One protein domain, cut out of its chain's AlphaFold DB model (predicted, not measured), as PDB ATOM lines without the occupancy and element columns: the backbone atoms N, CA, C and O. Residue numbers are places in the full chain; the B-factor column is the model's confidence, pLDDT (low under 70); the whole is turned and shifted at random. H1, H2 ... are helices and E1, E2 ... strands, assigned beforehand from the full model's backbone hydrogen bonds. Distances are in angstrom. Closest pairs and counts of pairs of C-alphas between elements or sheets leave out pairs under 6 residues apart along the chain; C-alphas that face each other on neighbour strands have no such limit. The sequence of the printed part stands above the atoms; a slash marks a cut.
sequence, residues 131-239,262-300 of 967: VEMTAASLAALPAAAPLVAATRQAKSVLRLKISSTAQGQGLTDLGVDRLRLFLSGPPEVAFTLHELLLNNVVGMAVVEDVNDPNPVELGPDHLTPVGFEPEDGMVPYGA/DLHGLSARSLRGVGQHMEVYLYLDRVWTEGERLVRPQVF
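Overview. This is residues 131 to 239 and 262 to 300 of the 967 residues of an uncharacterized protein of Nitrospirillum amazonense Y2 (UniProt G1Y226). A twisted sheet of five strands, E1, E2, E7, E4 and E5, forms a wall, with the short helix H1 over one face; beyond the other face stands a small loose layer of E3 and E6, bridged by residues 262 to 263, with the longest helix, H3, beside it. Residues 231 to 238 stick out as a free arm from this compact body. The printed part has 148 residues with four named helices and seven named strands, in the order E1 H1 E2 H2 E3 H3 E4 E5 E6 E7 H4. The sheet's order is E1, E2, E7, E4, E5, all antiparallel; the class is mixed, with under half of the residues in named elements. The whole is compact, with a radius of gyration of the C-alphas of 15.8 A and spans of 53 by 38 by 25 A.

Along the chain. The sheet holds E1, residues 131 to 140, 27.3 A long from C-alpha 131 at (-1.416, -36.074, -6.799); E2, residues 156 to 164, 26.8 A; E7, residues 277 to 284, 22.8 A; E4, residues 201 to 207, 17.4 A; and E5, residues 216 to 218. H3, residues 187 to 199, is 17.7 A long. H1 is residues 149 to 152, H2 171 to 174, E3 179 to 183, E6 223 to 226, and H4 291 to 294, ending with C-alpha 294 at (17.460, -45.014, -15.114).

Arrangement. The edge strand E1 pairs with E2, N 134 and O 161 being 2.8 A apart; E2 pairs with E7 through N 280 and O 160, 2.8 A. E7 pairs with E4 through N 281 and O 205, 2.8 A, and E4 forms a hairpin with the edge strand E5, N 204 and O 218 being 2.9 A apart. H1 is on the sheet at a height of 8.0 A, its closest C-alpha pair with E4 being Ala 150 and Gly 203, 5.2 A. H4 is on the opposite face at a height of 6.3 A. H2 is on the sheet too, the closest C-alphas of H2 and E2 being Leu 171 and Ser 164, 5.8 A. H3 only grazes the sheet with residues 193 to 199; it is close to H4 but not clearly touching, the closest C-alphas, Val 189 and Leu 294, being 7.1 A apart. E3 and E6 pair with no named strand and are near each other; residues 262 to 263 pair antiparallel with residues 179 to 180 of E3 and 223 to 224 of E6. In H3, 8 of 9 O i to N i+4 pairs are within hydrogen-bond range; H1, H2 and H4 are too short for such a pair.

Size, cuts and confidence. The C-alphas of Pro 213 and Gly 238, the two farthest apart, are 52.9 A apart. Residues 240 to 261 are not printed, and C-alphas 239 and 262 are 26.0 A apart across this cut. Of the links that are printed whole, none is long. The mean pLDDT of the printed part is 88.4; residues 238 to 239, 268 to 270 and 272 to 273 are under 70.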
ATOM      1  N   VAL A 131      -2.049 -36.022  -5.479       92.50
ATOM      2  CA  VAL A 131      -1.416 -36.074  -6.799       92.50
ATOM      3  C   VAL A 131      -0.343 -37.160  -6.823       92.50
ATOM      4  O   VAL A 131       0.266 -37.477  -5.799       92.50
ATOM      5  N   GLU A 132      -0.079 -37.720  -7.998       93.56
ATOM      6  CA  GLU A 132       0.932 -38.759  -8.180       93.56
ATOM      7  C   GLU A 132       1.806 -38.538  -9.420       93.56
ATOM      8  O   GLU A 132       1.378 -37.967 -10.425       93.56
ATOM      9  N   MET A 133       3.050 -39.023  -9.351       95.44
ATOM     10  CA  MET A 133       3.973 -39.046 -10.484       95.44
ATOM     11  C   MET A 133       3.657 -40.255 -11.374       95.44
ATOM     12  O   MET A 133       3.974 -41.391 -11.026       95.44
ATOM     13  N   THR A 134       3.045 -40.013 -12.534       95.56
ATOM     14  CA  THR A 134       2.582 -41.072 -13.455       95.56
ATOM     15  C   THR A 134       3.608 -41.434 -14.526       95.56
ATOM     16  O   THR A 134       3.716 -42.595 -14.918       95.56
ATOM     17  N   ALA A 135       4.403 -40.465 -14.988       95.12
ATOM     18  CA  ALA A 135       5.490 -40.696 -15.935       95.12
ATOM     19  C   ALA A 135       6.687 -39.797 -15.608       95.12
ATOM     20  O   ALA A 135       6.517 -38.642 -15.236       95.12
ATOM     21  N   ALA A 136       7.901 -40.313 -15.784       96.25
ATOM     22  CA  ALA A 136       9.117 -39.514 -15.758       96.25
ATOM     23  C   ALA A 136      10.112 -40.086 -16.765       96.25
ATOM     24  O   ALA A 136      10.318 -41.302 -16.807       96.25
ATOM     25  N   SER A 137      10.711 -39.227 -17.586       95.19
ATOM     26  CA  SER A 137      11.658 -39.641 -18.623       95.19
ATOM     27  C   SER A 137      12.668 -38.546 -18.923       95.19
ATOM     28  O   SER A 137      12.293 -37.383 -19.048       95.19
ATOM     29  N   LEU A 138      13.924 -38.932 -19.115       95.75
ATOM     30  CA  LEU A 138      14.986 -38.068 -19.622       95.75
ATOM     31  C   LEU A 138      15.285 -38.455 -21.075       95.75
ATOM     32  O   LEU A 138      15.342 -39.647 -21.373       95.75
ATOM     33  N   ALA A 139      15.476 -37.475 -21.957       94.44
ATOM     34  CA  ALA A 139      15.855 -37.711 -23.352       94.44
ATOM     35  C   ALA A 139      16.799 -36.620 -23.877       94.44
ATOM     36  O   ALA A 139      16.624 -35.437 -23.569       94.44
ATOM     37  N   ALA A 140      17.781 -36.994 -24.698       92.50
ATOM     38  CA  ALA A 140      18.560 -36.029 -25.474       92.50
ATOM     39  C   ALA A 140      17.697 -35.344 -26.552       92.50
ATOM     40  O   ALA A 140      16.810 -35.962 -27.137       92.50
ATOM     41  N   LEU A 141      17.965 -34.066 -26.841       88.31
ATOM     42  CA  LEU A 141      17.300 -33.367 -27.944       88.31
ATOM     43  C   LEU A 141      17.925 -33.767 -29.297       88.31
ATOM     44  O   LEU A 141      19.150 -33.898 -29.379       88.31
ATOM     45  N   PRO A 142      17.123 -33.927 -30.373       86.00
ATOM     46  CA  PRO A 142      15.691 -33.620 -30.467       86.00
ATOM     47  C   PRO A 142      14.793 -34.693 -29.821       86.00
ATOM     48  O   PRO A 142      14.908 -35.876 -30.121       86.00
ATOM     49  N   ALA A 143      13.858 -34.252 -28.976       85.25
ATOM     50  CA  ALA A 143      12.857 -35.079 -28.302       85.25
ATOM     51  C   ALA A 143      11.478 -34.405 -28.386       85.25
ATOM     52  O   ALA A 143      11.389 -33.211 -28.675       85.25
ATOM     53  N   ALA A 144      10.407 -35.159 -28.127       85.69
ATOM     54  CA  ALA A 144       9.054 -34.612 -28.039       85.69
ATOM     55  C   ALA A 144       8.927 -33.735 -26.780       85.69
ATOM     56  O   ALA A 144       8.753 -34.250 -25.677       85.69
ATOM     57  N   ALA A 145       9.074 -32.422 -26.952       88.50
ATOM     58  CA  ALA A 145       8.950 -31.417 -25.904       88.50
ATOM     59  C   ALA A 145       8.452 -30.087 -26.502       88.50
ATOM     60  O   ALA A 145       8.726 -29.822 -27.678       88.50
ATOM     61  N   PRO A 146       7.778 -29.231 -25.712       87.62
ATOM     62  CA  PRO A 146       7.360 -27.904 -26.158       87.62
ATOM     63  C   PRO A 146       8.534 -27.061 -26.684       87.62
ATOM     64  O   PRO A 146       9.664 -27.147 -26.188       87.62
ATOM     65  N   LEU A 147       8.273 -26.233 -27.695       86.50
ATOM     66  CA  LEU A 147       9.253 -25.296 -28.247       86.50
ATOM     67  C   LEU A 147       9.180 -23.971 -27.483       86.50
ATOM     68  O   LEU A 147       8.325 -23.138 -27.767       86.50
ATOM     69  N   VAL A 148      10.100 -23.781 -26.542       86.75
ATOM     70  CA  VAL A 148      10.181 -22.605 -25.660       86.75
ATOM     71  C   VAL A 148      11.523 -21.889 -25.818       86.75
ATOM     72  O   VAL A 148      12.444 -22.397 -26.471       86.75
ATOM     73  N   ALA A 149      11.689 -20.708 -25.216       86.06
ATOM     74  CA  ALA A 149      12.948 -19.960 -25.314       86.06
ATOM     75  C   ALA A 149      14.171 -20.784 -24.846       86.06
ATOM     76  O   ALA A 149      15.244 -20.722 -25.464       86.06
ATOM     77  N   ALA A 150      13.990 -21.603 -23.803       86.00
ATOM     78  CA  ALA A 150      15.017 -22.473 -23.229       86.00
ATOM     79  C   ALA A 150      15.488 -23.594 -24.180       86.00
ATOM     80  O   ALA A 150      16.650 -24.001 -24.122       86.00
ATOM     81  N   THR A 151      14.645 -24.040 -25.123       86.50
ATOM     82  CA  THR A 151      14.966 -25.137 -26.058       86.50
ATOM     83  C   THR A 151      16.201 -24.836 -26.914       86.50
ATOM     84  O   THR A 151      16.901 -25.752 -27.334       86.50
ATOM     85  N   ARG A 152      16.528 -23.555 -27.139       85.94
ATOM     86  CA  ARG A 152      17.711 -23.140 -27.919       85.94
ATOM     87  C   ARG A 152      19.046 -23.440 -27.232       85.94
ATOM     88  O   ARG A 152      20.063 -23.507 -27.915       85.94
ATOM     89  N   GLN A 153      19.057 -23.534 -25.904       87.62
ATOM     90  CA  GLN A 153      20.268 -23.756 -25.098       87.62
ATOM     91  C   GLN A 153      20.331 -25.179 -24.529       87.62
ATOM     92  O   GLN A 153      21.381 -25.621 -24.065       87.62
ATOM     93  N   ALA A 154      19.211 -25.897 -24.586       92.25
ATOM     94  CA  ALA A 154      19.066 -27.236 -24.056       92.25
ATOM     95  C   ALA A 154      19.747 -28.285 -24.946       92.25
ATOM     96  O   ALA A 154      19.683 -28.233 -26.174       92.25
ATOM     97  N   LYS A 155      20.361 -29.282 -24.310       94.88
ATOM     98  CA  LYS A 155      20.888 -30.494 -24.951       94.88
ATOM     99  C   LYS A 155      20.079 -31.739 -24.593       94.88
ATOM    100  O   LYS A 155      20.072 -32.698 -25.360       94.88
ATOM    101  N   SER A 156      19.407 -31.738 -23.446       95.38
ATOM    102  CA  SER A 156      18.477 -32.791 -23.039       95.38
ATOM    103  C   SER A 156      17.273 -32.197 -22.307       95.38
ATOM    104  O   SER A 156      17.266 -31.010 -21.968       95.38
ATOM    105  N   VAL A 157      16.234 -33.003 -22.114       95.75
ATOM    106  CA  VAL A 157      15.004 -32.598 -21.435       95.75
ATOM    107  C   VAL A 157      14.525 -33.701 -20.496       95.75
ATOM    108  O   VAL A 157      14.474 -34.875 -20.873       95.75
ATOM    109  N   LEU A 158      14.187 -33.321 -19.266       96.50
ATOM    110  CA  LEU A 158      13.533 -34.177 -18.283       96.50
ATOM    111  C   LEU A 158      12.039 -33.842 -18.264       96.50
ATOM    112  O   LEU A 158      11.653 -32.713 -17.984       96.50
ATOM    113  N   ARG A 159      11.206 -34.834 -18.565       96.00
ATOM    114  CA  ARG A 159       9.744 -34.748 -18.535       96.00
ATOM    115  C   ARG A 159       9.226 -35.407 -17.267       96.00
ATOM    116  O   ARG A 159       9.572 -36.560 -17.009       96.00
ATOM    117  N   LEU A 160       8.358 -34.710 -16.542       96.19
ATOM    118  CA  LEU A 160       7.634 -35.196 -15.369       96.19
ATOM    119  C   LEU A 160       6.129 -35.048 -15.617       96.19
ATOM    120  O   LEU A 160       5.667 -33.945 -15.886       96.19
ATOM    121  N   LYS A 161       5.357 -36.136 -15.535       94.94
ATOM    122  CA  LYS A 161       3.896 -36.129 -15.696       94.94
ATOM    123  C   LYS A 161       3.220 -36.392 -14.358       94.94
ATOM    124  O   LYS A 161       3.343 -37.487 -13.801       94.94
ATOM    125  N   ILE A 162       2.465 -35.412 -13.885       93.75
ATOM    126  CA  ILE A 162       1.788 -35.425 -12.588       93.75
ATOM    127  C   ILE A 162       0.283 -35.460 -12.834       93.75
ATOM    128  O   ILE A 162      -0.216 -34.687 -13.648       93.75
ATOM    129  N   SER A 163      -0.434 -36.350 -12.150       92.56
ATOM    130  CA  SER A 163      -1.894 -36.479 -12.272       92.56
ATOM    131  C   SER A 163      -2.580 -36.298 -10.923       92.56
ATOM    132  O   SER A 163      -2.025 -36.689  -9.896       92.56
ATOM    133  N   SER A 164      -3.776 -35.709 -10.932       91.12
ATOM    134  CA  SER A 164      -4.653 -35.622  -9.760       91.12
ATOM    135  C   SER A 164      -5.210 -37.003  -9.414       91.12
ATOM    136  O   SER A 164      -5.628 -37.754 -10.297       91.12
ATOM    137  N   THR A 165      -5.228 -37.337  -8.126       89.50
ATOM    138  CA  THR A 165      -5.909 -38.521  -7.583       89.50
ATOM    139  C   THR A 165      -7.210 -38.161  -6.860       89.50
ATOM    140  O   THR A 165      -7.940 -39.058  -6.437       89.50
ATOM    141  N   ALA A 166      -7.531 -36.867  -6.744       84.88
ATOM    142  CA  ALA A 166      -8.762 -36.384  -6.126       84.88
ATOM    143  C   ALA A 166      -9.986 -36.675  -7.010       84.88
ATOM    144  O   ALA A 166      -9.983 -36.445  -8.222       84.88
ATOM    145  N   GLN A 167     -11.076 -37.154  -6.405       79.00
ATOM    146  CA  GLN A 167     -12.302 -37.465  -7.142       79.00
ATOM    147  C   GLN A 167     -12.973 -36.187  -7.669       79.00
ATOM    148  O   GLN A 167     -13.524 -35.399  -6.906       79.00
ATOM    149  N   GLY A 168     -12.968 -36.005  -8.994       73.31
ATOM    150  CA  GLY A 168     -13.734 -34.951  -9.671       73.31
ATOM    151  C   GLY A 168     -13.131 -33.541  -9.616       73.31
ATOM    152  O   GLY A 168     -13.803 -32.605 -10.037       73.31
ATOM    153  N   GLN A 169     -11.889 -33.385  -9.143       78.81
ATOM    154  CA  GLN A 169     -11.161 -32.108  -9.114       78.81
ATOM    155  C   GLN A 169      -9.907 -32.175  -9.989       78.81
ATOM    156  O   GLN A 169      -9.169 -33.165  -9.953       78.81
ATOM    157  N   GLY A 170      -9.677 -31.136 -10.795       81.75
ATOM    158  CA  GLY A 170      -8.455 -30.992 -11.585       81.75
ATOM    159  C   GLY A 170      -7.299 -30.422 -10.762       81.75
ATOM    160  O   GLY A 170      -7.484 -29.926  -9.652       81.75
ATOM    161  N   LEU A 171      -6.089 -30.434 -11.323       84.06
ATOM    162  CA  LEU A 171      -4.898 -29.877 -10.659       84.06
ATOM    163  C   LEU A 171      -5.031 -28.374 -10.376       84.06
ATOM    164  O   LEU A 171      -4.540 -27.883  -9.360       84.06
ATOM    165  N   THR A 172      -5.737 -27.655 -11.250       83.00
ATOM    166  CA  THR A 172      -6.030 -26.226 -11.084       83.00
ATOM    167  C   THR A 172      -6.905 -25.957  -9.857       83.00
ATOM    168  O   THR A 172      -6.677 -24.973  -9.153       83.00
ATOM    169  N   ASP A 173      -7.865 -26.844  -9.572       83.50
ATOM    170  CA  ASP A 173      -8.797 -26.709  -8.445       83.50
ATOM    171  C   ASP A 173      -8.117 -26.996  -7.101       83.50
ATOM    172  O   ASP A 173      -8.488 -26.415  -6.083       83.50
ATOM    173  N   LEU A 174      -7.093 -27.859  -7.102       84.00
ATOM    174  CA  LEU A 174      -6.286 -28.163  -5.918       84.00
ATOM    175  C   LEU A 174      -5.421 -26.971  -5.479       84.00
ATOM    176  O   LEU A 174      -5.073 -26.875  -4.306       84.00
ATOM    177  N   GLY A 175      -5.079 -26.054  -6.392       81.25
ATOM    178  CA  GLY A 175      -4.303 -24.853  -6.063       81.25
ATOM    179  C   GLY A 175      -2.843 -25.131  -5.681       81.25
ATOM    180  O   GLY A 175      -2.280 -24.412  -4.857       81.25
ATOM    181  N   VAL A 176      -2.232 -26.169  -6.261       86.06
ATOM    182  CA  VAL A 176      -0.834 -26.555  -6.002       86.06
ATOM    183  C   VAL A 176       0.110 -25.463  -6.502       86.06
ATOM    184  O   VAL A 176       0.351 -25.390  -7.693       86.06
ATOM    185  N   ASP A 177       0.673 -24.623  -5.632       87.44
ATOM    186  CA  ASP A 177       1.670 -23.615  -6.051       87.44
ATOM    187  C   ASP A 177       3.115 -24.133  -5.984       87.44
ATOM    188  O   ASP A 177       3.961 -23.793  -6.816       87.44
ATOM    189  N   ARG A 178       3.372 -25.006  -5.005       91.81
ATOM    190  CA  ARG A 178       4.670 -25.611  -4.733       91.81
ATOM    191  C   ARG A 178       4.541 -27.123  -4.644       91.81
ATOM    192  O   ARG A 178       3.672 -27.634  -3.939       91.81
ATOM    193  N   LEU A 179       5.448 -27.833  -5.307       93.56
ATOM    194  CA  LEU A 179       5.550 -29.284  -5.223       93.56
ATOM    195  C   LEU A 179       6.955 -29.694  -4.782       93.56
ATOM    196  O   LEU A 179       7.938 -29.428  -5.471       93.56
ATOM    197  N   ARG A 180       7.039 -30.370  -3.636       95.62
ATOM    198  CA  ARG A 180       8.298 -30.885  -3.093       95.62
ATOM    199  C   ARG A 180       8.575 -32.290  -3.609       95.62
ATOM    200  O   ARG A 180       7.786 -33.204  -3.369       95.62
ATOM    201  N   LEU A 181       9.715 -32.461  -4.271       96.56
ATOM    202  CA  LEU A 181      10.183 -33.729  -4.822       96.56
ATOM    203  C   LEU A 181      11.343 -34.263  -3.979       96.56
ATOM    204  O   LEU A 181      12.336 -33.564  -3.788       96.56
ATOM    205  N   PHE A 182      11.245 -35.509  -3.520       97.56
ATOM    206  CA  PHE A 182      12.380 -36.261  -2.986       97.56
ATOM    207  C   PHE A 182      12.939 -37.198  -4.059       97.56
ATOM    208  O   PHE A 182      12.187 -37.945  -4.692       97.56
ATOM    209  N   LEU A 183      14.259 -37.179  -4.251       96.94
ATOM    210  CA  LEU A 183      14.943 -38.025  -5.228       96.94
ATOM    211  C   LEU A 183      15.264 -39.404  -4.621       96.94
ATOM    212  O   LEU A 183      16.360 -39.640  -4.125       96.94
ATOM    213  N   SER A 184      14.312 -40.336  -4.682       93.69
ATOM    214  CA  SER A 184      14.354 -41.664  -4.038       93.69
ATOM    215  C   SER A 184      15.101 -42.757  -4.819       93.69
ATOM    216  O   SER A 184      14.915 -43.948  -4.567       93.69
ATOM    217  N   GLY A 185      15.912 -42.384  -5.811       89.56
ATOM    218  CA  GLY A 185      16.680 -43.334  -6.619       89.56
ATOM    219  C   GLY A 185      17.929 -43.880  -5.908       89.56
ATOM    220  O   GLY A 185      18.333 -43.359  -4.870       89.56
ATOM    221  N   PRO A 186      18.605 -44.894  -6.487       89.94
ATOM    222  CA  PRO A 186      19.940 -45.292  -6.046       89.94
ATOM    223  C   PRO A 186      20.900 -44.089  -6.015       89.94
ATOM    224  O   PRO A 186      20.747 -43.202  -6.859       89.94
ATOM    225  N   PRO A 187      21.924 -44.070  -5.138       87.56
ATOM    226  CA  PRO A 187      22.834 -42.930  -4.978       87.56
ATOM    227  C   PRO A 187      23.384 -42.364  -6.295       87.56
ATOM    228  O   PRO A 187      23.335 -41.157  -6.521       87.56
ATOM    229  N   GLU A 188      23.833 -43.229  -7.210       87.69
ATOM    230  CA  GLU A 188      24.358 -42.825  -8.525       87.69
ATOM    231  C   GLU A 188      23.343 -42.023  -9.356       87.69
ATOM    232  O   GLU A 188      23.719 -41.110 -10.089       87.69
ATOM    233  N   VAL A 189      22.053 -42.344  -9.230       92.81
ATOM    234  CA  VAL A 189      20.956 -41.679  -9.943       92.81
ATOM    235  C   VAL A 189      20.521 -40.424  -9.202       92.81
ATOM    236  O   VAL A 189      20.427 -39.365  -9.815       92.81
ATOM    237  N   ALA A 190      20.272 -40.525  -7.896       93.44
ATOM    238  CA  ALA A 190      19.724 -39.431  -7.107       93.44
ATOM    239  C   ALA A 190      20.693 -38.243  -7.010       93.44
ATOM    240  O   ALA A 190      20.286 -37.113  -7.264       93.44
ATOM    241  N   PHE A 191      21.984 -38.487  -6.744       91.94
ATOM    242  CA  PHE A 191      22.981 -37.413  -6.683       91.94
ATOM    243  C   PHE A 191      23.222 -36.759  -8.046       91.94
ATOM    244  O   PHE A 191      23.325 -35.537  -8.128       91.94
ATOM    245  N   THR A 192      23.266 -37.550  -9.124       92.81
ATOM    246  CA  THR A 192      23.429 -37.013 -10.484       92.81
ATOM    247  C   THR A 192      22.216 -36.183 -10.894       92.81
ATOM    248  O   THR A 192      22.374 -35.098 -11.447       92.81
ATOM    249  N   LEU A 193      20.999 -36.651 -10.601       94.19
ATOM    250  CA  LEU A 193      19.777 -35.882 -10.844       94.19
ATOM    251  C   LEU A 193      19.755 -34.591 -10.032       94.19
ATOM    252  O   LEU A 193      19.422 -33.550 -10.585       94.19
ATOM    253  N   HIS A 194      20.137 -34.643  -8.758       94.69
ATOM    254  CA  HIS A 194      20.219 -33.462  -7.907       94.69
ATOM    255  C   HIS A 194      21.178 -32.408  -8.491       94.69
ATOM    256  O   HIS A 194      20.809 -31.245  -8.625       94.69
ATOM    257  N   GLU A 195      22.378 -32.824  -8.915       92.69
ATOM    258  CA  GLU A 195      23.342 -31.953  -9.604       92.69
ATOM    259  C   GLU A 195      22.744 -31.358 -10.888       92.69
ATOM    260  O   GLU A 195      22.805 -30.146 -11.090       92.69
ATOM    261  N   LEU A 196      22.135 -32.190 -11.740       93.00
ATOM    262  CA  LEU A 196      21.553 -31.744 -13.008       93.00
ATOM    263  C   LEU A 196      20.413 -30.739 -12.802       93.00
ATOM    264  O   LEU A 196      20.345 -29.740 -13.516       93.00
ATOM    265  N   LEU A 197      19.527 -30.990 -11.836       93.25
ATOM    266  CA  LEU A 197      18.369 -30.141 -11.564       93.25
ATOM    267  C   LEU A 197      18.770 -28.751 -11.068       93.25
ATOM    268  O   LEU A 197      18.152 -27.771 -11.468       93.25
ATOM    269  N   LEU A 198      19.803 -28.659 -10.229       91.94
ATOM    270  CA  LEU A 198      20.179 -27.393  -9.595       91.94
ATOM    271  C   LEU A 198      21.265 -26.618 -10.351       91.94
ATOM    272  O   LEU A 198      21.303 -25.396 -10.258       91.94
ATOM    273  N   ASN A 199      22.128 -27.300 -11.113       91.44
ATOM    274  CA  ASN A 199      23.256 -26.656 -11.798       91.44
ATOM    275  C   ASN A 199      23.102 -26.580 -13.323       91.44
ATOM    276  O   ASN A 199      23.808 -25.795 -13.954       91.44
ATOM    277  N   ASN A 200      22.246 -27.411 -13.931       93.94
ATOM    278  CA  ASN A 200      22.193 -27.578 -15.390       93.94
ATOM    279  C   ASN A 200      20.833 -27.246 -16.022       93.94
ATOM    280  O   ASN A 200      20.716 -27.313 -17.247       93.94
ATOM    281  N   VAL A 201      19.813 -26.881 -15.239       93.44
ATOM    282  CA  VAL A 201      18.521 -26.430 -15.780       93.44
ATOM    283  C   VAL A 201      18.656 -25.013 -16.337       93.44
ATOM    284  O   VAL A 201      19.028 -24.083 -15.630       93.44
ATOM    285  N   VAL A 202      18.326 -24.840 -17.619       93.56
ATOM    286  CA  VAL A 202      18.334 -23.534 -18.309       93.56
ATOM    287  C   VAL A 202      16.951 -22.892 -18.393       93.56
ATOM    288  O   VAL A 202      16.834 -21.706 -18.696       93.56
ATOM    289  N   GLY A 203      15.897 -23.666 -18.143       90.88
ATOM    290  CA  GLY A 203      14.518 -23.198 -18.129       90.88
ATOM    291  C   GLY A 203      13.530 -24.352 -18.065       90.88
ATOM    292  O   GLY A 203      13.907 -25.526 -18.147       90.88
ATOM    293  N   MET A 204      12.259 -24.009 -17.907       92.94
ATOM    294  CA  MET A 204      11.180 -24.947 -17.629       92.94
ATOM    295  C   MET A 204       9.913 -24.585 -18.395       92.94
ATOM    296  O   MET A 204       9.685 -23.419 -18.710       92.94
ATOM    297  N   ALA A 205       9.074 -25.579 -18.662       91.56
ATOM    298  CA  ALA A 205       7.749 -25.372 -19.228       91.56
ATOM    299  C   ALA A 205       6.718 -26.267 -18.540       91.56
ATOM    300  O   ALA A 205       7.004 -27.433 -18.264       91.56
ATOM    301  N   VAL A 206       5.526 -25.730 -18.295       90.88
ATOM    302  CA  VAL A 206       4.364 -26.476 -17.799       90.88
ATOM    303  C   VAL A 206       3.287 -26.472 -18.879       90.88
ATOM    304  O   VAL A 206       2.962 -25.411 -19.416       90.88
ATOM    305  N   VAL A 207       2.770 -27.655 -19.214       89.75
ATOM    306  CA  VAL A 207       1.742 -27.873 -20.248       89.75
ATOM    307  C   VAL A 207       0.746 -28.946 -19.811       89.75
ATOM    308  O   VAL A 207       1.075 -29.782 -18.969       89.75
ATOM    309  N   GLU A 208      -0.454 -28.971 -20.396       85.50
ATOM    310  CA  GLU A 208      -1.358 -30.127 -20.251       85.50
ATOM    311  C   GLU A 208      -0.893 -31.308 -21.127       85.50
ATOM    312  O   GLU A 208      -0.756 -32.436 -20.649       85.50
ATOM    313  N   ASP A 209      -0.568 -31.027 -22.393       81.50
ATOM    314  CA  ASP A 209      -0.036 -31.980 -23.373       81.50
ATOM    315  C   ASP A 209       1.129 -31.352 -24.157       81.50
ATOM    316  O   ASP A 209       1.256 -30.132 -24.246       81.50
ATOM    317  N   VAL A 210       1.984 -32.170 -24.773       80.31
ATOM    318  CA  VAL A 210       3.118 -31.686 -25.583       80.31
ATOM    319  C   VAL A 210       2.694 -30.756 -26.732       80.31
ATOM    320  O   VAL A 210       3.495 -29.935 -27.176       80.31
ATOM    321  N   ASN A 211       1.445 -30.870 -27.204       79.88
ATOM    322  CA  ASN A 211       0.877 -30.039 -28.269       79.88
ATOM    323  C   ASN A 211       0.119 -28.799 -27.762       79.88
ATOM    324  O   ASN A 211      -0.599 -28.170 -28.542       79.88
ATOM    325  N   ASP A 212       0.238 -28.462 -26.476       78.69
ATOM    326  CA  ASP A 212      -0.389 -27.274 -25.900       78.69
ATOM    327  C   ASP A 212       0.054 -26.005 -26.660       78.69
ATOM    328  O   ASP A 212       1.259 -25.745 -26.782       78.69
ATOM    329  N   PRO A 213      -0.887 -25.209 -27.209       71.94
ATOM    330  CA  PRO A 213      -0.552 -24.016 -27.979       71.94
ATOM    331  C   PRO A 213       0.055 -22.888 -27.132       71.94
ATOM    332  O   PRO A 213       0.647 -21.980 -27.711       71.94
ATOM    333  N   ASN A 214      -0.090 -22.914 -25.800       81.19
ATOM    334  CA  ASN A 214       0.363 -21.847 -24.903       81.19
ATOM    335  C   ASN A 214       1.119 -22.404 -23.678       81.19
ATOM    336  O   ASN A 214       0.620 -22.292 -22.555       81.19
ATOM    337  N   PRO A 215       2.337 -22.952 -23.851       85.75
ATOM    338  CA  PRO A 215       3.131 -23.445 -22.731       85.75
ATOM    339  C   PRO A 215       3.481 -22.327 -21.745       85.75
ATOM    340  O   PRO A 215       3.888 -21.230 -22.138       85.75
ATOM    341  N   VAL A 216       3.378 -22.617 -20.447       88.31
ATOM    342  CA  VAL A 216       3.795 -21.678 -19.402       88.31
ATOM    343  C   VAL A 216       5.292 -21.827 -19.169       88.31
ATOM    344  O   VAL A 216       5.744 -22.811 -18.587       88.31
ATOM    345  N   GLU A 217       6.066 -20.848 -19.639       89.62
ATOM    346  CA  GLU A 217       7.518 -20.808 -19.460       89.62
ATOM    347  C   GLU A 217       7.898 -20.310 -18.057       89.62
ATOM    348  O   GLU A 217       7.489 -19.228 -17.629       89.62
ATOM    349  N   LEU A 218       8.726 -21.087 -17.361       88.25
ATOM    350  CA  LEU A 218       9.285 -20.765 -16.050       88.25
ATOM    351  C   LEU A 218      10.817 -20.681 -16.142       88.25
ATOM    352  O   LEU A 218      11.470 -21.436 -16.868       88.25
ATOM    353  N   GLY A 219      11.403 -19.738 -15.403       87.19
ATOM    354  CA  GLY A 219      12.858 -19.609 -15.280       87.19
ATOM    355  C   GLY A 219      13.461 -20.659 -14.333       87.19
ATOM    356  O   GLY A 219      12.729 -21.195 -13.500       87.19
ATOM    357  N   PRO A 220      14.783 -20.911 -14.402       86.81
ATOM    358  CA  PRO A 220      15.466 -21.887 -13.544       86.81
ATOM    359  C   PRO A 220      15.350 -21.580 -12.040       86.81
ATOM    360  O   PRO A 220      15.371 -22.504 -11.235       86.81
ATOM    361  N   ASP A 221      15.124 -20.316 -11.660       86.94
ATOM    362  CA  ASP A 221      14.932 -19.881 -10.265       86.94
ATOM    363  C   ASP A 221      13.689 -20.493  -9.578       86.94
ATOM    364  O   ASP A 221      13.508 -20.342  -8.372       86.94
ATOM    365  N   HIS A 222      12.821 -21.186 -10.329       89.38
ATOM    366  CA  HIS A 222      11.662 -21.909  -9.790       89.38
ATOM    367  C   HIS A 222      12.010 -23.303  -9.247       89.38
ATOM    368  O   HIS A 222      11.116 -23.995  -8.759       89.38
ATOM    369  N   LEU A 223      13.278 -23.719  -9.314       92.19
ATOM    370  CA  LEU A 223      13.797 -24.893  -8.618       92.19
ATOM    371  C   LEU A 223      14.711 -24.443  -7.490       92.19
ATOM    372  O   LEU A 223      15.732 -23.803  -7.731       92.19
ATOM    373  N   THR A 224      14.378 -24.822  -6.261       93.00
ATOM    374  CA  THR A 224      15.213 -24.495  -5.101       93.00
ATOM    375  C   THR A 224      15.615 -25.753  -4.338       93.00
ATOM    376  O   THR A 224      14.766 -26.627  -4.129       93.00
ATOM    377  N   PRO A 225      16.877 -25.858  -3.882       93.50
ATOM    378  CA  PRO A 225      17.279 -26.917  -2.965       93.50
ATOM    379  C   PRO A 225      16.570 -26.773  -1.616       93.50
ATOM    380  O   PRO A 225      16.217 -25.671  -1.200       93.50
ATOM    381  N   VAL A 226      16.413 -27.889  -0.909       92.56
ATOM    382  CA  VAL A 226      15.789 -27.957   0.420       92.56
ATOM    383  C   VAL A 226      16.728 -28.691   1.386       92.56
ATOM    384  O   VAL A 226      17.465 -29.585   0.974       92.56
ATOM    385  N   GLY A 227      16.716 -28.328   2.676       87.62
ATOM    386  CA  GLY A 227      17.529 -28.984   3.713       87.62
ATOM    387  C   GLY A 227      18.694 -28.156   4.252       87.62
ATOM    388  O   GLY A 227      19.398 -28.624   5.152       87.62
ATOM    389  N   PHE A 228      18.892 -26.942   3.734       89.19
ATOM    390  CA  PHE A 228      20.013 -26.062   4.076       89.19
ATOM    391  C   PHE A 228      19.651 -24.970   5.094       89.19
ATOM    392  O   PHE A 228      20.556 -24.363   5.669       89.19
ATOM    393  N   GLU A 229      18.361 -24.747   5.356       87.69
ATOM    394  CA  GLU A 229      17.903 -23.663   6.227       87.69
ATOM    395  C   GLU A 229      18.120 -23.979   7.721       87.69
ATOM    396  O   GLU A 229      18.192 -25.148   8.124       87.69
ATOM    397  N   PRO A 230      18.228 -22.971   8.606       83.75
ATOM    398  CA  PRO A 230      18.390 -23.186  10.045       83.75
ATOM    399  C   PRO A 230      17.290 -24.058  10.668       83.75
ATOM    400  O   PRO A 230      17.576 -24.856  11.563       83.75
ATOM    401  N   GLU A 231      16.054 -23.976  10.183       86.31
ATOM    402  CA  GLU A 231      14.913 -24.733  10.702       86.31
ATOM    403  C   GLU A 231      14.945 -26.212  10.299       86.31
ATOM    404  O   GLU A 231      14.376 -27.044  11.006       86.31
ATOM    405  N   ASP A 232      15.675 -26.550   9.235       87.25
ATOM    406  CA  ASP A 232      15.733 -27.879   8.622       87.25
ATOM    407  C   ASP A 232      16.594 -28.888   9.403       87.25
ATOM    408  O   ASP A 232      16.856 -29.991   8.926       87.25
ATOM    409  N   GLY A 233      17.109 -28.531  10.582       89.44
ATOM    410  CA  GLY A 233      18.009 -29.380  11.371       89.44
ATOM    411  C   GLY A 233      17.386 -30.721  11.784       89.44
ATOM    412  O   GLY A 233      16.264 -30.758  12.296       89.44
ATOM    413  N   MET A 234      18.143 -31.814  11.618       90.81
ATOM    414  CA  MET A 234      17.707 -33.170  11.985       90.81
ATOM    415  C   MET A 234      17.676 -33.404  13.495       90.81
ATOM    416  O   MET A 234      16.852 -34.166  13.991       90.81
ATOM    417  N   VAL A 235      18.578 -32.757  14.231       88.88
ATOM    418  CA  VAL A 235      18.714 -32.874  15.688       88.88
ATOM    419  C   VAL A 235      18.670 -31.488  16.337       88.88
ATOM    420  O   VAL A 235      18.973 -30.499  15.659       88.88
ATOM    421  N   PRO A 236      18.300 -31.381  17.630       83.31
ATOM    422  CA  PRO A 236      18.350 -30.114  18.349       83.31
ATOM    423  C   PRO A 236      19.737 -29.472  18.248       83.31
ATOM    424  O   PRO A 236      20.756 -30.115  18.501       83.31
ATOM    425  N   TYR A 237      19.769 -28.196  17.874       76.00
ATOM    426  CA  TYR A 237      21.000 -27.449  17.649       76.00
ATOM    427  C   TYR A 237      20.943 -26.131  18.417       76.00
ATOM    428  O   TYR A 237      19.922 -25.444  18.383       76.00
ATOM    429  N   GLY A 238      22.015 -25.792  19.134       68.50
ATOM    430  CA  GLY A 238      22.093 -24.529  19.866       68.50
ATOM    431  C   GLY A 238      22.215 -23.348  18.903       68.50
ATOM    432  O   GLY A 238      22.967 -23.426  17.934       68.50
ATOM    433  N   ALA A 239      21.517 -22.243  19.180       63.31
ATOM    434  CA  ALA A 239      21.602 -21.017  18.376       63.31
ATOM    435  C   ALA A 239      23.027 -20.422  18.337       63.31
ATOM    436  O   ALA A 239      23.379 -19.701  17.411       63.31
ATOM    437  N   ASP A 262      12.324 -28.239  -4.353       95.25
ATOM    438  CA  ASP A 262      11.023 -27.586  -4.472       95.25
ATOM    439  C   ASP A 262      10.850 -27.025  -5.882       95.25
ATOM    440  O   ASP A 262      11.703 -26.293  -6.383       95.25
ATOM    441  N   LEU A 263       9.723 -27.374  -6.499       94.12
ATOM    442  CA  LEU A 263       9.236 -26.817  -7.752       94.12
ATOM    443  C   LEU A 263       8.178 -25.751  -7.448       94.12
ATOM    444  O   LEU A 263       7.114 -26.084  -6.923       94.12
ATOM    445  N   HIS A 264       8.460 -24.496  -7.788       92.44
ATOM    446  CA  HIS A 264       7.581 -23.342  -7.559       92.44
ATOM    447  C   HIS A 264       6.907 -22.856  -8.844       92.44
ATOM    448  O   HIS A 264       7.273 -23.245  -9.953       92.44
ATOM    449  N   GLY A 265       5.953 -21.932  -8.701       84.88
ATOM    450  CA  GLY A 265       5.306 -21.265  -9.833       84.88
ATOM    451  C   GLY A 265       4.193 -22.089 -10.476       84.88
ATOM    452  O   GLY A 265       3.786 -21.781 -11.598       84.88
ATOM    453  N   LEU A 266       3.680 -23.102  -9.770       83.31
ATOM    454  CA  LEU A 266       2.573 -23.952 -10.213       83.31
ATOM    455  C   LEU A 266       1.192 -23.353  -9.895       83.31
ATOM    456  O   LEU A 266       0.188 -24.030 -10.042       83.31
ATOM    457  N   SER A 267       1.109 -22.079  -9.499       79.31
ATOM    458  CA  SER A 267      -0.154 -21.390  -9.201       79.31
ATOM    459  C   SER A 267      -1.296 -21.664 -10.199       79.31
ATOM    460  O   SER A 267      -1.080 -21.904 -11.389       79.31
ATOM    461  N   ALA A 268      -2.544 -21.460  -9.764       65.44
ATOM    462  CA  ALA A 268      -3.731 -21.593 -10.620       65.44
ATOM    463  C   ALA A 268      -3.682 -20.749 -11.914       65.44
ATOM    464  O   ALA A 268      -4.407 -21.035 -12.863       65.44
ATOM    465  N   ARG A 269      -2.842 -19.702 -11.981       66.12
ATOM    466  CA  ARG A 269      -2.593 -18.938 -13.214       66.12
ATOM    467  C   ARG A 269      -1.738 -19.724 -14.212       66.12
ATOM    468  O   ARG A 269      -2.035 -19.673 -15.401       66.12
ATOM    469  N   SER A 270      -0.711 -20.410 -13.724       67.81
ATOM    470  CA  SER A 270       0.192 -21.266 -14.499       67.81
ATOM    471  C   SER A 270      -0.474 -22.576 -14.922       67.81
ATOM    472  O   SER A 270      -0.103 -23.152 -15.934       67.81
ATOM    473  N   LEU A 271      -1.484 -23.026 -14.174       72.00
ATOM    474  CA  LEU A 271      -2.265 -24.225 -14.488       72.00
ATOM    475  C   LEU A 271      -3.525 -23.932 -15.317       72.00
ATOM    476  O   LEU A 271      -4.325 -24.830 -15.554       72.00
ATOM    477  N   ARG A 272      -3.748 -22.695 -15.789       67.88
ATOM    478  CA  ARG A 272      -4.934 -22.391 -16.608       67.88
ATOM    479  C   ARG A 272      -4.930 -23.225 -17.889       67.88
ATOM    480  O   ARG A 272      -4.118 -22.983 -18.769       67.88
ATOM    481  N   GLY A 273      -5.896 -24.135 -18.001       65.56
ATOM    482  CA  GLY A 273      -6.008 -25.074 -19.121       65.56
ATOM    483  C   GLY A 273      -5.594 -26.502 -18.764       65.56
ATOM    484  O   GLY A 273      -5.894 -27.401 -19.526       65.56
ATOM    485  N   VAL A 274      -4.999 -26.727 -17.591       70.44
ATOM    486  CA  VAL A 274      -4.630 -28.052 -17.086       70.44
ATOM    487  C   VAL A 274      -5.835 -28.702 -16.398       70.44
ATOM    488  O   VAL A 274      -6.321 -28.206 -15.375       70.44
ATOM    489  N   GLY A 275      -6.313 -29.822 -16.947       79.38
ATOM    490  CA  GLY A 275      -7.380 -30.636 -16.373       79.38
ATOM    491  C   GLY A 275      -6.888 -31.593 -15.282       79.38
ATOM    492  O   GLY A 275      -6.536 -31.194 -14.171       79.38
ATOM    493  N   GLN A 276      -6.908 -32.894 -15.585       85.56
ATOM    494  CA  GLN A 276      -6.589 -33.967 -14.627       85.56
ATOM    495  C   GLN A 276      -5.088 -34.273 -14.503       85.56
ATOM    496  O   GLN A 276      -4.672 -34.940 -13.557       85.56
ATOM    497  N   HIS A 277      -4.267 -33.812 -15.446       89.50
ATOM    498  CA  HIS A 277      -2.829 -34.059 -15.456       89.50
ATOM    499  C   HIS A 277      -2.059 -32.878 -16.042       89.50
ATOM    500  O   HIS A 277      -2.594 -32.154 -16.873       89.50
ATOM    501  N   MET A 278      -0.804 -32.718 -15.623       91.50
ATOM    502  CA  MET A 278       0.150 -31.745 -16.156       91.50
ATOM    503  C   MET A 278       1.481 -32.407 -16.486       91.50
ATOM    504  O   MET A 278       1.876 -33.398 -15.861       91.50
ATOM    505  N   GLU A 279       2.205 -31.816 -17.425       92.50
ATOM    506  CA  GLU A 279       3.563 -32.190 -17.781       92.50
ATOM    507  C   GLU A 279       4.514 -31.020 -17.545       92.50
ATOM    508  O   GLU A 279       4.346 -29.929 -18.087       92.50
ATOM    509  N   VAL A 280       5.536 -31.272 -16.731       93.81
ATOM    510  CA  VAL A 280       6.617 -30.337 -16.441       93.81
ATOM    511  C   VAL A 280       7.849 -30.784 -17.218       93.81
ATOM    512  O   VAL A 280       8.355 -31.892 -17.024       93.81
ATOM    513  N   TYR A 281       8.330 -29.917 -18.103       94.69
ATOM    514  CA  TYR A 281       9.541 -30.112 -18.889       94.69
ATOM    515  C   TYR A 281      10.666 -29.256 -18.314       94.69
ATOM    516  O   TYR A 281      10.550 -28.037 -18.223       94.69
ATOM    517  N   LEU A 282      11.764 -29.904 -17.943       95.56
ATOM    518  CA  LEU A 282      12.980 -29.302 -17.406       95.56
ATOM    519  C   LEU A 282      14.066 -29.395 -18.477       95.56
ATOM    520  O   LEU A 282      14.511 -30.490 -18.828       95.56
ATOM    521  N   TYR A 283      14.473 -28.255 -19.028       95.81
ATOM    522  CA  TYR A 283      15.451 -28.191 -20.112       95.81
ATOM    523  C   TYR A 283      16.863 -28.081 -19.542       95.81
ATOM    524  O   TYR A 283      17.141 -27.179 -18.753       95.81
ATOM    525  N   LEU A 284      17.758 -28.978 -19.960       95.62
ATOM    526  CA  LEU A 284      19.097 -29.139 -19.391       95.62
ATOM    527  C   LEU A 284      20.186 -28.811 -20.421       95.62
ATOM    528  O   LEU A 284      20.107 -29.259 -21.566       95.62
ATOM    529  N   ASP A 285      21.250 -28.108 -20.029       94.69
ATOM    530  CA  ASP A 285      22.407 -27.804 -20.897       94.69
ATOM    531  C   ASP A 285      23.440 -28.947 -21.003       94.69
ATOM    532  O   ASP A 285      24.435 -28.859 -21.740       94.69
ATOM    533  N   ARG A 286      23.190 -30.046 -20.288       93.31
ATOM    534  CA  ARG A 286      24.022 -31.248 -20.219       93.31
ATOM    535  C   ARG A 286      23.244 -32.470 -20.702       93.31
ATOM    536  O   ARG A 286      22.025 -32.534 -20.579       93.31
ATOM    537  N   VAL A 287      23.956 -33.444 -21.267       92.81
ATOM    538  CA  VAL A 287      23.400 -34.748 -21.662       92.81
ATOM    539  C   VAL A 287      23.878 -35.799 -20.672       92.81
ATOM    540  O   VAL A 287      25.071 -35.858 -20.371       92.81
ATOM    541  N   TRP A 288      22.955 -36.636 -20.204       93.00
ATOM    542  CA  TRP A 288      23.255 -37.811 -19.391       93.00
ATOM    543  C   TRP A 288      22.581 -39.042 -20.003       93.00
ATOM    544  O   TRP A 288      21.396 -39.294 -19.794       93.00
ATOM    545  N   THR A 289      23.335 -39.781 -20.817       88.50
ATOM    546  CA  THR A 289      22.809 -40.868 -21.657       88.50
ATOM    547  C   THR A 289      22.341 -42.070 -20.838       88.50
ATOM    548  O   THR A 289      21.324 -42.682 -21.158       88.50
ATOM    549  N   GLU A 290      23.035 -42.409 -19.751       88.69
ATOM    550  CA  GLU A 290      22.625 -43.490 -18.851       88.69
ATOM    551  C   GLU A 290      21.282 -43.175 -18.170       88.69
ATOM    552  O   GLU A 290      20.478 -44.081 -17.926       88.69
ATOM    553  N   GLY A 291      21.001 -41.888 -17.941       86.69
ATOM    554  CA  GLY A 291      19.766 -41.406 -17.333       86.69
ATOM    555  C   GLY A 291      18.500 -41.776 -18.111       86.69
ATOM    556  O   GLY A 291      17.474 -42.029 -17.488       86.69
ATOM    557  N   GLU A 292      18.552 -41.927 -19.438       89.19
ATOM    558  CA  GLU A 292      17.376 -42.314 -20.247       89.19
ATOM    559  C   GLU A 292      16.785 -43.673 -19.809       89.19
ATOM    560  O   GLU A 292      15.570 -43.913 -19.843       89.19
ATOM    561  N   ARG A 293      17.650 -44.582 -19.335       89.88
ATOM    562  CA  ARG A 293      17.251 -45.909 -18.838       89.88
ATOM    563  C   ARG A 293      16.917 -45.916 -17.350       89.88
ATOM    564  O   ARG A 293      16.136 -46.765 -16.926       89.88
ATOM    565  N   LEU A 294      17.514 -45.011 -16.578       91.81
ATOM    566  CA  LEU A 294      17.460 -45.014 -15.114       91.81
ATOM    567  C   LEU A 294      16.368 -44.097 -14.545       91.81
ATOM    568  O   LEU A 294      15.825 -44.384 -13.482       91.81
ATOM    569  N   VAL A 295      16.013 -43.020 -15.248       94.19
ATOM    570  CA  VAL A 295      14.971 -42.078 -14.825       94.19
ATOM    571  C   VAL A 295      13.597 -42.719 -15.003       94.19
ATOM    572  O   VAL A 295      13.194 -43.078 -16.112       94.19
ATOM    573  N   ARG A 296      12.880 -42.882 -13.892       94.44
ATOM    574  CA  ARG A 296      11.546 -43.490 -13.806       94.44
ATOM    575  C   ARG A 296      10.689 -42.725 -12.790       94.44
ATOM    576  O   ARG A 296      11.260 -42.040 -11.941       94.44
ATOM    577  N   PRO A 297       9.348 -42.845 -12.828       94.75
ATOM    578  CA  PRO A 297       8.458 -42.123 -11.910       94.75
ATOM    579  C   PRO A 297       8.808 -42.321 -10.432       94.75
ATOM    580  O   PRO A 297       8.758 -41.380  -9.652       94.75
ATOM    581  N   GLN A 298       9.237 -43.532 -10.065       92.38
ATOM    582  CA  GLN A 298       9.562 -43.921  -8.689       92.38
ATOM    583  C   GLN A 298      10.801 -43.215  -8.124       92.38
ATOM    584  O   GLN A 298      11.064 -43.335  -6.932       92.38
ATOM    585  N   VAL A 299      11.576 -42.518  -8.961       94.62
ATOM    586  CA  VAL A 299      12.716 -41.704  -8.521       94.62
ATOM    587  C   VAL A 299      12.249 -40.363  -7.951       94.62
ATOM    588  O   VAL A 299      12.984 -39.759  -7.185       94.62
ATOM    589  N   PHE A 300      11.041 -39.904  -8.290       96.50
ATOM    590  CA  PHE A 300      10.493 -38.627  -7.837       96.50
ATOM    591  C   PHE A 300       9.338 -38.877  -6.870       96.50
ATOM    592  O   PHE A 300       8.177 -38.994  -7.269       96.50
TER     593      PHE A 300